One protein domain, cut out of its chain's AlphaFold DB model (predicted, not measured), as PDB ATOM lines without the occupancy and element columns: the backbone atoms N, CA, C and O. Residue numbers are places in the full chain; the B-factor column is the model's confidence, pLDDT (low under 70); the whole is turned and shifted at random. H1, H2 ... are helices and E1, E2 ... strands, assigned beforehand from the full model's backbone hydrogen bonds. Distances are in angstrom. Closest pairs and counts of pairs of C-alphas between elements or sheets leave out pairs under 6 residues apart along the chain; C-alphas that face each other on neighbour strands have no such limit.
ATOM      1  N   SER A 191     102.712 122.530 134.568       95.38
ATOM      2  CA  SER A 191     103.791 123.316 135.158       95.38
ATOM      3  C   SER A 191     104.840 123.669 134.110       95.38
ATOM      4  O   SER A 191     105.447 122.786 133.499       95.38
ATOM      5  N   LEU A 192     105.080 124.965 133.934       96.00
ATOM      6  CA  LEU A 192     106.117 125.495 133.062       96.00
ATOM      7  C   LEU A 192     107.231 126.112 133.903       96.00
ATOM      8  O   LEU A 192     107.012 127.055 134.658       96.00
ATOM      9  N   LYS A 193     108.444 125.592 133.752       94.88
ATOM     10  CA  LYS A 193     109.642 126.150 134.381       94.88
ATOM     11  C   LYS A 193     110.530 126.776 133.315       94.88
ATOM     12  O   LYS A 193     110.714 126.199 132.242       94.88
ATOM     13  N   MET A 194     111.127 127.916 133.622       94.38
ATOM     14  CA  MET A 194     112.024 128.646 132.733       94.38
ATOM     15  C   MET A 194     113.283 129.062 133.487       94.38
ATOM     16  O   MET A 194     113.222 129.628 134.577       94.38
ATOM     17  N   THR A 195     114.451 128.764 132.923       92.81
ATOM     18  CA  THR A 195     115.737 129.210 133.473       92.81
ATOM     19  C   THR A 195     116.606 129.769 132.367       92.81
ATOM     20  O   THR A 195     116.853 129.053 131.395       92.81
ATOM     21  N   GLN A 196     117.058 131.022 132.489       91.06
ATOM     22  CA  GLN A 196     117.816 131.699 131.422       91.06
ATOM     23  C   GLN A 196     117.108 131.543 130.064       91.06
ATOM     24  O   GLN A 196     117.671 131.015 129.109       91.06
ATOM     25  N   SER A 197     115.801 131.811 130.050       91.44
ATOM     26  CA  SER A 197     114.906 131.516 128.921       91.44
ATOM     27  C   SER A 197     113.947 132.676 128.645       91.44
ATOM     28  O   SER A 197     112.762 132.468 128.403       91.44
ATOM     29  N   ASP A 198     114.430 133.909 128.792       88.94
ATOM     30  CA  ASP A 198     113.661 135.153 128.646       88.94
ATOM     31  C   ASP A 198     112.919 135.231 127.305       88.94
ATOM     32  O   ASP A 198     111.715 135.493 127.283       88.94
ATOM     33  N   SER A 199     113.575 134.854 126.206       87.06
ATOM     34  CA  SER A 199     112.956 134.835 124.878       87.06
ATOM     35  C   SER A 199     111.780 133.856 124.764       87.06
ATOM     36  O   SER A 199     110.910 134.032 123.914       87.06
ATOM     37  N   ALA A 200     111.704 132.827 125.619       90.31
ATOM     38  CA  ALA A 200     110.552 131.928 125.631       90.31
ATOM     39  C   ALA A 200     109.295 132.654 126.124       90.31
ATOM     40  O   ALA A 200     108.213 132.417 125.592       90.31
ATOM     41  N   VAL A 201     109.429 133.560 127.101       90.94
ATOM     42  CA  VAL A 201     108.309 134.376 127.595       90.94
ATOM     43  C   VAL A 201     107.826 135.307 126.497       90.94
ATOM     44  O   VAL A 201     106.623 135.412 126.283       90.94
ATOM     45  N   GLU A 202     108.744 135.923 125.754       87.31
ATOM     46  CA  GLU A 202     108.405 136.787 124.625       87.31
ATOM     47  C   GLU A 202     107.599 136.042 123.557       87.31
ATOM     48  O   GLU A 202     106.479 136.447 123.235       87.31
ATOM     49  N   VAL A 203     108.111 134.902 123.087       88.44
ATOM     50  CA  VAL A 203     107.457 134.072 122.062       88.44
ATOM     51  C   VAL A 203     106.100 133.533 122.538       88.44
ATOM     52  O   VAL A 203     105.172 133.393 121.740       88.44
ATOM     53  N   LEU A 204     105.961 133.244 123.834       91.12
ATOM     54  CA  LEU A 204     104.743 132.678 124.422       91.12
ATOM     55  C   LEU A 204     103.755 133.731 124.954       91.12
ATOM     56  O   LEU A 204     102.631 133.382 125.300       91.12
ATOM     57  N   SER A 205     104.138 135.007 124.996       88.81
ATOM     58  CA  SER A 205     103.408 136.081 125.695       88.81
ATOM     59  C   SER A 205     101.971 136.328 125.229       88.81
ATOM     60  O   SER A 205     101.202 136.960 125.946       88.81
ATOM     61  N   GLN A 206     101.603 135.867 124.035       83.62
ATOM     62  CA  GLN A 206     100.269 136.056 123.455       83.62
ATOM     63  C   GLN A 206      99.391 134.802 123.541       83.62
ATOM     64  O   GLN A 206      98.242 134.826 123.103       83.62
ATOM     65  N   TRP A 207      99.925 133.703 124.073       89.50
ATOM     66  CA  TRP A 207      99.262 132.409 124.059       89.50
ATOM     67  C   TRP A 207      98.642 132.091 125.415       89.50
ATOM     68  O   TRP A 207      99.278 132.254 126.457       89.50
ATOM     69  N   ASP A 208      97.413 131.579 125.374       91.56
ATOM     70  CA  ASP A 208      96.796 130.889 126.503       91.56
ATOM     71  C   ASP A 208      97.346 129.460 126.554       91.56
ATOM     72  O   ASP A 208      97.041 128.615 125.702       91.56
ATOM     73  N   LEU A 209      98.230 129.220 127.517       92.12
ATOM     74  CA  LEU A 209      98.913 127.945 127.705       92.12
ATOM     75  C   LEU A 209      98.119 126.991 128.603       92.12
ATOM     76  O   LEU A 209      98.447 125.805 128.640       92.12
ATOM     77  N   ASN A 210      97.097 127.485 129.314       92.25
ATOM     78  CA  ASN A 210      96.335 126.726 130.307       92.25
ATOM     79  C   ASN A 210      97.228 125.998 131.342       92.25
ATOM     80  O   ASN A 210      97.046 124.810 131.617       92.25
ATOM     81  N   ILE A 211      98.224 126.710 131.885       94.31
ATOM     82  CA  ILE A 211      99.159 126.200 132.901       94.31
ATOM     83  C   ILE A 211      98.704 126.580 134.317       94.31
ATOM     84  O   ILE A 211      98.253 127.696 134.551       94.31
ATOM     85  N   ASP A 212      98.882 125.669 135.277       94.44
ATOM     86  CA  ASP A 212      98.596 125.897 136.701       94.44
ATOM     87  C   ASP A 212      99.776 126.599 137.409       94.44
ATOM     88  O   ASP A 212      99.580 127.399 138.328       94.44
ATOM     89  N   GLU A 213     101.013 126.275 137.020       93.81
ATOM     90  CA  GLU A 213     102.227 126.733 137.704       93.81
ATOM     91  C   GLU A 213     103.273 127.290 136.734       93.81
ATOM     92  O   GLU A 213     103.591 126.666 135.719       93.81
ATOM     93  N   LEU A 214     103.870 128.424 137.105       94.56
ATOM     94  CA  LEU A 214     105.006 129.030 136.416       94.56
ATOM     95  C   LEU A 214     106.182 129.209 137.383       94.56
ATOM     96  O   LEU A 214     106.030 129.849 138.418       94.56
ATOM     97  N   ASP A 215     107.367 128.721 137.026       93.12
ATOM     98  CA  ASP A 215     108.613 129.037 137.734       93.12
ATOM     99  C   ASP A 215     109.585 129.769 136.799       93.12
ATOM    100  O   ASP A 215     109.938 129.251 135.741       93.12
ATOM    101  N   MET A 216     110.060 130.949 137.198       93.62
ATOM    102  CA  MET A 216     111.013 131.769 136.437       93.62
ATOM    103  C   MET A 216     112.332 131.922 137.196       93.62
ATOM    104  O   MET A 216     112.334 132.214 138.394       93.62
ATOM    105  N   CYS A 217     113.472 131.752 136.525       91.81
ATOM    106  CA  CYS A 217     114.767 131.857 137.192       91.81
ATOM    107  C   CYS A 217     115.903 132.396 136.324       91.81
ATOM    108  O   CYS A 217     116.123 131.894 135.223       91.81
ATOM    109  N   ASP A 218     116.689 133.330 136.867       91.19
ATOM    110  CA  ASP A 218     117.859 133.914 136.195       91.19
ATOM    111  C   ASP A 218     117.479 134.464 134.807       91.19
ATOM    112  O   ASP A 218     118.020 134.046 133.783       91.19
ATOM    113  N   MET A 219     116.469 135.337 134.771       91.12
ATOM    114  CA  MET A 219     115.874 135.873 133.537       91.12
ATOM    115  C   MET A 219     115.897 137.398 133.558       91.12
ATOM    116  O   MET A 219     115.791 138.003 134.624       91.12
ATOM    117  N   MET A 220     115.981 138.009 132.381       91.44
ATOM    118  CA  MET A 220     115.795 139.444 132.186       91.44
ATOM    119  C   MET A 220     114.651 139.636 131.195       91.44
ATOM    120  O   MET A 220     114.764 139.194 130.059       91.44
ATOM    121  N   ILE A 221     113.533 140.208 131.639       91.00
ATOM    122  CA  ILE A 221     112.283 140.237 130.871       91.00
ATOM    123  C   ILE A 221     111.757 141.668 130.827       91.00
ATOM    124  O   ILE A 221     111.711 142.349 131.847       91.00
ATOM    125  N   ASP A 222     111.312 142.103 129.658       90.69
ATOM    126  CA  ASP A 222     110.608 143.369 129.498       90.69
ATOM    127  C   ASP A 222     109.259 143.385 130.253       90.69
ATOM    128  O   ASP A 222     108.515 142.393 130.259       90.69
ATOM    129  N   TYR A 223     108.944 144.515 130.894       91.38
ATOM    130  CA  TYR A 223     107.722 144.704 131.676       91.38
ATOM    131  C   TYR A 223     106.467 144.443 130.835       91.38
ATOM    132  O   TYR A 223     105.583 143.694 131.266       91.38
ATOM    133  N   ASP A 224     106.388 144.997 129.623       90.62
ATOM    134  CA  ASP A 224     105.212 144.845 128.759       90.62
ATOM    135  C   ASP A 224     105.056 143.412 128.249       90.62
ATOM    136  O   ASP A 224     103.942 142.892 128.119       90.62
ATOM    137  N   THR A 225     106.167 142.732 127.998       91.12
ATOM    138  CA  THR A 225     106.205 141.313 127.640       91.12
ATOM    139  C   THR A 225     105.669 140.438 128.763       91.12
ATOM    140  O   THR A 225     104.792 139.599 128.532       91.12
ATOM    141  N   LEU A 226     106.139 140.665 129.987       93.19
ATOM    142  CA  LEU A 226     105.688 139.927 131.159       93.19
ATOM    143  C   LEU A 226     104.210 140.217 131.472       93.19
ATOM    144  O   LEU A 226     103.442 139.300 131.768       93.19
ATOM    145  N   LYS A 227     103.779 141.474 131.321       93.31
ATOM    146  CA  LYS A 227     102.379 141.892 131.463       93.31
ATOM    147  C   LYS A 227     101.462 141.197 130.460       93.31
ATOM    148  O   LYS A 227     100.410 140.696 130.850       93.31
ATOM    149  N   ARG A 228     101.857 141.131 129.182       93.81
ATOM    150  CA  ARG A 228     101.110 140.404 128.139       93.81
ATOM    151  C   ARG A 228     101.004 138.918 128.466       93.81
ATOM    152  O   ARG A 228      99.899 138.378 128.436       93.81
ATOM    153  N   PHE A 229     102.117 138.295 128.861       94.06
ATOM    154  CA  PHE A 229     102.141 136.886 129.251       94.06
ATOM    155  C   PHE A 229     101.157 136.592 130.391       94.06
ATOM    156  O   PHE A 229     100.363 135.651 130.299       94.06
ATOM    157  N   PHE A 230     101.171 137.407 131.450       93.25
ATOM    158  CA  PHE A 230     100.246 137.227 132.564       93.25
ATOM    159  C   PHE A 230      98.803 137.508 132.174       93.25
ATOM    160  O   PHE A 230      97.943 136.719 132.541       93.25
ATOM    161  N   ALA A 231      98.520 138.541 131.382       92.00
ATOM    162  CA  ALA A 231      97.162 138.800 130.909       92.00
ATOM    163  C   ALA A 231      96.565 137.599 130.145       92.00
ATOM    164  O   ALA A 231      95.379 137.312 130.297       92.00
ATOM    165  N   ALA A 232      97.381 136.873 129.372       91.81
ATOM    166  CA  ALA A 232      96.943 135.688 128.634       91.81
ATOM    167  C   ALA A 232      96.740 134.439 129.518       91.81
ATOM    168  O   ALA A 232      95.878 133.620 129.214       91.81
ATOM    169  N   ASN A 233      97.504 134.288 130.607       92.19
ATOM    170  CA  ASN A 233      97.556 133.050 131.405       92.19
ATOM    171  C   ASN A 233      96.993 133.189 132.833       92.19
ATOM    172  O   ASN A 233      96.865 132.206 133.559       92.19
ATOM    173  N   GLN A 234      96.630 134.398 133.263       89.00
ATOM    174  CA  GLN A 234      96.112 134.679 134.604       89.00
ATOM    175  C   GLN A 234      94.914 133.806 135.025       89.00
ATOM    176  O   GLN A 234      94.874 133.431 136.201       89.00
ATOM    177  N   PRO A 235      93.931 133.484 134.155       89.06
ATOM    178  CA  PRO A 235      92.762 132.711 134.579       89.06
ATOM    179  C   PRO A 235      93.102 131.307 135.095       89.06
ATOM    180  O   PRO A 235      92.387 130.789 135.950       89.06
ATOM    181  N   THR A 236      94.182 130.709 134.590       91.50
ATOM    182  CA  THR A 236      94.570 129.314 134.842       91.50
ATOM    183  C   THR A 236      95.749 129.200 135.809       91.50
ATOM    184  O   THR A 236      95.882 128.193 136.500       91.50
ATOM    185  N   LEU A 237      96.555 130.258 135.945       91.19
ATOM    186  CA  LEU A 237      97.683 130.300 136.872       91.19
ATOM    187  C   LEU A 237      97.245 130.330 138.347       91.19
ATOM    188  O   LEU A 237      96.548 131.240 138.811       91.19
ATOM    189  N   HIS A 238      97.760 129.366 139.110       91.00
ATOM    190  CA  HIS A 238      97.556 129.204 140.553       91.00
ATOM    191  C   HIS A 238      98.836 129.356 141.367       91.00
ATOM    192  O   HIS A 238      98.764 129.651 142.561       91.00
ATOM    193  N   SER A 239     100.009 129.186 140.756       91.31
ATOM    194  CA  SER A 239     101.276 129.429 141.438       91.31
ATOM    195  C   SER A 239     102.305 130.075 140.527       91.31
ATOM    196  O   SER A 239     102.470 129.673 139.377       91.31
ATOM    197  N   ILE A 240     103.024 131.057 141.070       92.75
ATOM    198  CA  ILE A 240     104.181 131.660 140.413       92.75
ATOM    199  C   ILE A 240     105.359 131.641 141.373       92.75
ATOM    200  O   ILE A 240     105.296 132.247 142.443       92.75
ATOM    201  N   GLY A 241     106.430 130.958 140.986       91.69
ATOM    202  CA  GLY A 241     107.743 131.052 141.605       91.69
ATOM    203  C   GLY A 241     108.677 131.931 140.777       91.69
ATOM    204  O   GLY A 241     108.682 131.868 139.549       91.69
ATOM    205  N   PHE A 242     109.495 132.744 141.438       91.25
ATOM    206  CA  PHE A 242     110.535 133.519 140.767       91.25
ATOM    207  C   PHE A 242     111.798 133.658 141.622       91.25
ATOM    208  O   PHE A 242     111.737 133.774 142.850       91.25
ATOM    209  N   HIS A 243     112.958 133.638 140.968       90.50
ATOM    210  CA  HIS A 243     114.268 133.829 141.592       90.50
ATOM    211  C   HIS A 243     115.222 134.544 140.632       90.50
ATOM    212  O   HIS A 243     115.413 134.093 139.505       90.50
ATOM    213  N   ASN A 244     115.848 135.633 141.091       89.38
ATOM    214  CA  ASN A 244     116.787 136.425 140.288       89.38
ATOM    215  C   ASN A 244     116.213 136.777 138.898       89.38
ATOM    216  O   ASN A 244     116.814 136.502 137.860       89.38
ATOM    217  N   VAL A 245     114.989 137.306 138.890       91.06
ATOM    218  CA  VAL A 245     114.323 137.781 137.674       91.06
ATOM    219  C   VAL A 245     114.427 139.296 137.665       91.06
ATOM    220  O   VAL A 245     113.991 139.946 138.609       91.06
ATOM    221  N   VAL A 246     115.008 139.849 136.610       92.12
ATOM    222  CA  VAL A 246     115.119 141.290 136.386       92.12
ATOM    223  C   VAL A 246     114.037 141.707 135.400       92.12
ATOM    224  O   VAL A 246     113.891 141.090 134.348       92.12
ATOM    225  N   VAL A 247     113.290 142.752 135.737       91.06
ATOM    226  CA  VAL A 247     112.308 143.382 134.859       91.06
ATOM    227  C   VAL A 247     112.900 144.671 134.303       91.06
ATOM    228  O   VAL A 247     113.397 145.505 135.063       91.06
ATOM    229  N   THR A 248     112.880 144.829 132.984       90.00
ATOM    230  CA  THR A 248     113.322 146.053 132.299       90.00
ATOM    231  C   THR A 248     112.125 146.930 131.931       90.00
ATOM    232  O   THR A 248     110.999 146.446 131.891       90.00
ATOM    233  N   GLU A 249     112.371 148.218 131.667       84.56
ATOM    234  CA  GLU A 249     111.356 149.168 131.164       84.56
ATOM    235  C   GLU A 249     110.130 149.352 132.081       84.56
ATOM    236  O   GLU A 249     109.000 149.533 131.632       84.56
ATOM    237  N   VAL A 250     110.341 149.331 133.400       80.12
ATOM    238  CA  VAL A 250     109.253 149.525 134.369       80.12
ATOM    239  C   VAL A 250     108.723 150.970 134.284       80.12
ATOM    240  O   VAL A 250     109.523 151.898 134.402       80.12
ATOM    241  N   PRO A 251     107.397 151.210 134.153       70.12
ATOM    242  CA  PRO A 251     106.819 152.539 133.876       70.12
ATOM    243  C   PRO A 251     107.098 153.663 134.897       70.12
ATOM    244  O   PRO A 251     106.672 154.799 134.687       70.12
ATOM    245  N   PHE A 252     107.794 153.372 136.000       69.62
ATOM    246  CA  PHE A 252     108.051 154.298 137.106       69.62
ATOM    247  C   PHE A 252     109.495 154.256 137.629       69.62
ATOM    248  O   PHE A 252     109.797 154.915 138.624       69.62
ATOM    249  N   GLU A 253     110.389 153.506 136.978       72.50
ATOM    250  CA  GLU A 253     111.787 153.374 137.389       72.50
ATOM    251  C   GLU A 253     112.711 153.674 136.205       72.50
ATOM    252  O   GLU A 253     112.504 153.200 135.093       72.50
ATOM    253  N   GLU A 254     113.751 154.477 136.439       59.53
ATOM    254  CA  GLU A 254     114.718 154.854 135.396       59.53
ATOM    255  C   GLU A 254     115.639 153.685 134.982       59.53
ATOM    256  O   GLU A 254     116.392 153.798 134.016       59.53
ATOM    257  N   SER A 255     115.600 152.561 135.706       72.19
ATOM    258  CA  SER A 255     116.493 151.416 135.529       72.19
ATOM    259  C   SER A 255     115.769 150.078 135.658       72.19
ATOM    260  O   SER A 255     114.678 149.997 136.211       72.19
ATOM    261  N   ALA A 256     116.426 149.012 135.196       79.94
ATOM    262  CA  ALA A 256     115.981 147.644 135.423       79.94
ATOM    263  C   ALA A 256     115.905 147.318 136.922       79.94
ATOM    264  O   ALA A 256     116.800 147.687 137.689       79.94
ATOM    265  N   SER A 257     114.880 146.564 137.309       86.00
ATOM    266  CA  SER A 257     114.585 146.261 138.707       86.00
ATOM    267  C   SER A 257     114.385 144.786 138.955       86.00
ATOM    268  O   SER A 257     113.951 144.027 138.095       86.00
ATOM    269  N   GLN A 258     114.710 144.355 140.168       89.62
ATOM    270  CA  GLN A 258     114.455 142.982 140.583       89.62
ATOM    271  C   GLN A 258     112.948 142.767 140.722       89.62
ATOM    272  O   GLN A 258     112.279 143.514 141.441       89.62
ATOM    273  N   LEU A 259     112.430 141.723 140.071       88.81
ATOM    274  CA  LEU A 259     111.053 141.289 140.245       88.81
ATOM    275  C   LEU A 259     110.831 141.011 141.728       88.81
ATOM    276  O   LEU A 259     111.529 140.210 142.353       88.81
ATOM    277  N   ASN A 260     109.843 141.691 142.284       87.75
ATOM    278  CA  ASN A 260     109.409 141.527 143.654       87.75
ATOM    279  C   ASN A 260     107.893 141.311 143.676       87.75
ATOM    280  O   ASN A 260     107.215 141.337 142.645       87.75
ATOM    281  N   VAL A 261     107.363 141.060 144.867       84.69
ATOM    282  CA  VAL A 261     105.946 140.742 145.045       84.69
ATOM    283  C   VAL A 261     105.032 141.918 144.684       84.69
ATOM    284  O   VAL A 261     103.926 141.680 144.201       84.69
ATOM    285  N   ASP A 262     105.479 143.161 144.865       85.19
ATOM    286  CA  ASP A 262     104.681 144.351 144.563       85.19
ATOM    287  C   ASP A 262     104.546 144.546 143.046       85.19
ATOM    288  O   ASP A 262     103.426 144.637 142.544       85.19
ATOM    289  N   ILE A 263     105.663 144.473 142.308       87.75
ATOM    290  CA  ILE A 263     105.676 144.509 140.833       87.75
ATOM    291  C   ILE A 263     104.824 143.365 140.271       87.75
ATOM    292  O   ILE A 263     103.992 143.570 139.389       87.75
ATOM    293  N   LEU A 264     104.983 142.148 140.804       87.62
ATOM    294  CA  LEU A 264     104.202 140.997 140.355       87.62
ATOM    295  C   LEU A 264     102.702 141.167 140.642       87.62
ATOM    296  O   LEU A 264     101.866 140.802 139.817       87.62
ATOM    297  N   SER A 265     102.349 141.742 141.794       85.19
ATOM    298  CA  SER A 265     100.955 142.025 142.146       85.19
ATOM    299  C   SER A 265     100.338 143.053 141.201       85.19
ATOM    300  O   SER A 265      99.172 142.908 140.841       85.19
ATOM    301  N   GLU A 266     101.097 144.058 140.770       87.38
ATOM    302  CA  GLU A 266     100.655 145.025 139.763       87.38
ATOM    303  C   GLU A 266     100.414 144.348 138.406       87.38
ATOM    304  O   GLU A 266      99.336 144.492 137.824       87.38
ATOM    305  N   LEU A 267     101.370 143.531 137.951       88.62
ATOM    306  CA  LEU A 267     101.296 142.806 136.680       88.62
ATOM    307  C   LEU A 267     100.108 141.831 136.604       88.62
ATOM    308  O   LEU A 267      99.548 141.633 135.529       88.62
ATOM    309  N   ILE A 268      99.701 141.248 137.736       85.19
ATOM    310  CA  ILE A 268      98.586 140.285 137.835       85.19
ATOM    311  C   ILE A 268      97.274 140.982 138.264       85.19
ATOM    312  O   ILE A 268      96.279 140.332 138.579       85.19
ATOM    313  N   GLY A 269      97.219 142.317 138.288       78.50
ATOM    314  CA  GLY A 269      95.981 143.053 138.575       78.50
ATOM    315  C   GLY A 269      95.494 142.920 140.025       78.50
ATOM    316  O   GLY A 269      94.303 142.747 140.273       78.50
ATOM    317  N   ALA A 270      96.412 143.001 140.989       64.81
ATOM    318  CA  ALA A 270      96.180 143.024 142.438       64.81
ATOM    319  C   ALA A 270      95.574 141.747 143.061       64.81
ATOM    320  O   ALA A 270      95.021 141.790 144.167       64.81
ATOM    321  N   ARG A 271      95.717 140.587 142.409       67.75
ATOM    322  CA  ARG A 271      95.308 139.291 142.973       67.75
ATOM    323  C   ARG A 271      96.192 138.942 144.180       67.75
ATOM    324  O   ARG A 271      97.348 138.554 144.023       67.75
ATOM    325  N   ARG A 272      95.667 139.058 145.404       66.19
ATOM    326  CA  ARG A 272      96.419 138.698 146.621       66.19
ATOM    327  C   ARG A 272      96.443 137.182 146.798       66.19
ATOM    328  O   ARG A 272      95.400 136.568 146.985       66.19
ATOM    329  N   GLY A 273      97.634 136.596 146.729       72.88
ATOM    330  CA  GLY A 273      97.880 135.187 147.035       72.88
ATOM    331  C   GLY A 273      98.628 135.014 148.356       72.88
ATOM    332  O   GLY A 273      99.208 135.967 148.884       72.88
ATOM    333  N   ALA A 274      98.638 133.789 148.880       74.88
ATOM    334  CA  ALA A 274      99.520 133.419 149.975       74.88
ATOM    335  C   ALA A 274     100.976 133.495 149.494       74.88
ATOM    336  O   ALA A 274     101.327 132.963 148.438       74.88
ATOM    337  N   GLN A 275     101.813 134.183 150.266       80.62
ATOM    338  CA  GLN A 275     103.217 134.401 149.939       80.62
ATOM    339  C   GLN A 275     104.088 133.442 150.742       80.62
ATOM    340  O   GLN A 275     103.878 133.240 151.940       80.62
ATOM    341  N   GLY A 276     105.093 132.878 150.086       76.06
ATOM    342  CA  GLY A 276     106.076 132.018 150.721       76.06
ATOM    343  C   GLY A 276     107.424 132.098 150.026       76.06
ATOM    344  O   GLY A 276     107.569 132.654 148.937       76.06
ATOM    345  N   GLN A 277     108.430 131.515 150.663       72.75
ATOM    346  CA  GLN A 277     109.717 131.311 150.017       72.75
ATOM    347  C   GLN A 277     109.569 130.225 148.945       72.75
ATOM    348  O   GLN A 277     108.952 129.185 149.193       72.75
ATOM    349  N   ALA A 278     110.154 130.433 147.766       66.50
ATOM    350  CA  ALA A 278     110.251 129.371 146.772       66.50
ATOM    351  C   ALA A 278     111.208 128.292 147.298       66.50
ATOM    352  O   ALA A 278     112.428 128.454 147.284       66.50
ATOM    353  N   THR A 279     110.662 127.182 147.791       59.91
ATOM    354  CA  THR A 279     111.444 126.060 148.342       59.91
ATOM    355  C   THR A 279     111.993 125.126 147.260       59.91
ATOM    356  O   THR A 279     112.822 124.263 147.551       59.91
ATOM    357  N   THR A 280     111.560 125.310 146.012       59.34
ATOM    358  CA  THR A 280     111.786 124.395 144.885       59.34
ATOM    359  C   THR A 280     112.514 125.030 143.700       59.34
ATOM    360  O   THR A 280     112.539 124.426 142.630       59.34
ATOM    361  N   CYS A 281     113.158 126.199 143.852       60.41
ATOM    362  CA  CYS A 281     114.005 126.710 142.766       60.41
ATOM    363  C   CYS A 281     115.120 125.696 142.472       60.41
ATOM    364  O   CYS A 281     115.955 125.406 143.330       60.41
ATOM    365  N   HIS A 282     115.128 125.148 141.254       56.34
ATOM    366  CA  HIS A 282     116.170 124.230 140.776       56.34
ATOM    367  C   HIS A 282     117.461 124.953 140.361       56.34
ATOM    368  O   HIS A 282     118.413 124.324 139.899       56.34
ATOM    369  N   CYS A 283     117.505 126.270 140.540       61.72
ATOM    370  CA  CYS A 283     118.707 127.066 140.435       61.72
ATOM    371  C   CYS A 283     119.687 126.751 141.574       61.72
ATOM    372  O   CYS A 283     119.298 126.374 142.679       61.72
ATOM    373  N   HIS A 284     120.988 126.894 141.317       52.47
ATOM    374  CA  HIS A 284     122.048 126.508 142.258       52.47
ATOM    375  C   HIS A 284     122.048 127.308 143.585       52.47
ATOM    376  O   HIS A 284     122.764 126.940 144.516       52.47
ATOM    377  N   SER A 285     121.222 128.355 143.701       53.44
ATOM    378  CA  SER A 285     121.055 129.223 144.870       53.44
ATOM    379  C   SER A 285     119.646 129.069 145.452       53.44
ATOM    380  O   SER A 285     118.667 129.479 144.844       53.44
ATOM    381  N   ARG A 286     119.521 128.503 146.660       53.53
ATOM    382  CA  ARG A 286     118.231 128.409 147.387       53.53
ATOM    383  C   ARG A 286     117.861 129.691 148.143       53.53
ATOM    384  O   ARG A 286     116.874 129.719 148.881       53.53
ATOM    385  N   HIS A 287     118.681 130.727 148.029       56.25
ATOM    386  CA  HIS A 287     118.514 131.969 148.766       56.25
ATOM    387  C   HIS A 287     117.773 132.975 147.875       56.25
ATOM    388  O   HIS A 287     118.139 133.146 146.722       56.25
ATOM    389  N   ASN A 288     116.744 133.638 148.417       65.75
ATOM    390  CA  ASN A 288     116.022 134.770 147.802       65.75
ATOM    391  C   ASN A 288     114.999 134.461 146.686       65.75
ATOM    392  O   ASN A 288     114.639 135.356 145.928       65.75
ATOM    393  N   GLY A 289     114.496 133.226 146.587       79.19
ATOM    394  CA  GLY A 289     113.357 132.910 145.716       79.19
ATOM    395  C   GLY A 289     112.009 133.143 146.408       79.19
ATOM    396  O   GLY A 289     111.847 132.797 147.582       79.19
ATOM    397  N   TRP A 290     111.026 133.658 145.675       85.50
ATOM    398  CA  TRP A 290     109.667 133.917 146.160       85.50
ATOM    399  C   TRP A 290     108.654 133.054 145.414       85.50
ATOM    400  O   TRP A 290     108.828 132.773 144.231       85.50
ATOM    401  N   ARG A 291     107.590 132.636 146.101       88.19
ATOM    402  CA  ARG A 291     106.441 131.964 145.496       88.19
ATOM    403  C   ARG A 291     105.145 132.605 145.975       88.19
ATOM    404  O   ARG A 291     104.966 132.847 147.170       88.19
ATOM    405  N   ILE A 292     104.241 132.835 145.034       87.94
ATOM    406  CA  ILE A 292     102.862 133.243 145.290       87.94
ATOM    407  C   ILE A 292     101.951 132.081 144.902       87.94
ATOM    408  O   ILE A 292     102.174 131.423 143.882       87.94
ATOM    409  N   VAL A 293     100.956 131.799 145.743       87.25
ATOM    410  CA  VAL A 293      99.941 130.765 145.513       87.25
ATOM    411  C   VAL A 293      98.554 131.375 145.687       87.25
ATOM    412  O   VAL A 293      98.297 132.058 146.681       87.25
ATOM    413  N   TRP A 294      97.655 131.105 144.748       85.81
ATOM    414  CA  TRP A 294      96.236 131.435 144.854       85.81
ATOM    415  C   TRP A 294      95.425 130.158 145.058       85.81
ATOM    416  O   TRP A 294      95.703 129.127 144.441       85.81
ATOM    417  N   GLU A 295      94.418 130.221 145.926       75.06
ATOM    418  CA  GLU A 295      93.486 129.111 146.105       75.06
ATOM    419  C   GLU A 295      92.697 128.886 144.807       75.06
ATOM    420  O   GLU A 295      92.302 129.839 144.129       75.06
ATOM    421  N   LYS A 296      92.482 127.616 144.438       63.25
ATOM    422  CA  LYS A 296      91.493 127.276 143.412       63.25
ATOM    423  C   LYS A 296      90.135 127.653 143.988       63.25
ATOM    424  O   LYS A 296      89.727 127.051 144.978       63.25
ATOM    425  N   GLU A 297      89.457 128.632 143.392       54.00
ATOM    426  CA  GLU A 297      88.032 128.826 143.660       54.00
ATOM    427  C   GLU A 297      87.349 127.489 143.362       54.00
ATOM    428  O   GLU A 297      87.433 126.961 142.250       54.00
ATOM    429  N   SER A 298      86.775 126.876 144.396       39.22
ATOM    430  CA  SER A 298      85.979 125.670 144.246       39.22
ATOM    431  C   SER A 298      84.795 126.019 143.353       39.22
ATOM    432  O   SER A 298      83.942 126.817 143.733       39.22
ATOM    433  N   LEU A 299      84.790 125.466 142.139       41.59
ATOM    434  CA  LEU A 299      83.618 125.462 141.276       41.59
ATOM    435  C   LEU A 299      82.575 124.565 141.954       41.59
ATOM    436  O   LEU A 299      82.649 123.341 141.829       41.59
ATOM    437  N   ASP A 300      81.694 125.188 142.735       36.25
ATOM    438  CA  ASP A 300      80.448 124.590 143.226       36.25
ATOM    439  C   ASP A 300      79.491 124.265 142.065       36.25
ATOM    440  O   ASP A 300      79.408 125.070 141.103       36.25
TER     441      ASP A 300
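Overview. This is residues 191 to 300 of the 300 residues of an uncharacterized protein of Talaromyces amestolkiae (UniProt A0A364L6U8). A twisted sheet of five strands bends over three helices: E2 turns sharply at residue 218 and E3 at residue 244, and H1, H2 and H3 gather inside the bend. The hairpin E4 and E5 extends the sheet at one edge, and the tail after E5 adds to the length. The printed part has 110 residues, ordered E1 H1 E2 H2 E3 H3 E4 E5, with mixed sheet order E1 E2 E3 E5 E4 and mixed class. It is compact, with a radius of gyration of the C-alphas of 13.2 A, and spans 46 by 30 by 24 A.

Along the chain. E1, residues 191 to 195, begins at C-alpha 191 (103.791, 123.316, 135.158). H1 is 198 to 204, E2 213 to 222, 20.4 A long, H2 223 to 233, 15.5 A, and E3 239 to 248, 22.5 A. H3 is 261 to 267, E4 274 to 277, and E5, 290 to 293, ends at C-alpha 293 (99.941, 130.765, 145.513).

Arrangement. E1, H1, E2 and E2, H2, E3 are strand-helix-strand units, parallel neighbours joined through a helix; E3, H3, E4 is a split one, with E5 between its strands; the crossovers are right-handed. N 192 and O 213 of E1 and E2 are 2.9 A apart, N 214 and O 239 of E2 and E3 2.9 A, within hydrogen-bond range. E5 is antiparallel to E3, N 240 to O 292 3.0 A, and to E4, N 274 to O 293 2.8 A. E2 bends by 101 degrees at residue 218, E3 by 88 degrees at 244. H1 stands at the sheet's level, height 2.7 A; H2 only grazes the sheet. H1 and H2 touch, C-alphas of Glu 202 and Thr 225 closest at 5.9 A. H2 and H3 only just touch, with 3 pairs of C-alphas within 8 A, Lys 227 and Leu 267 closest at 5.4 A. In H1, H2 and H3 every O i to N i+4 pair is within hydrogen-bond range.

Size, cuts and confidence. The farthest C-alphas, Glu 254 and Asp 300, are 46.4 A apart. The printed part has no cut; the links E3 to H3 and E4 to E5 are long. Residues 252, 254, 270 to 272, 278 to 288 and 296 to 300 have pLDDT under 70.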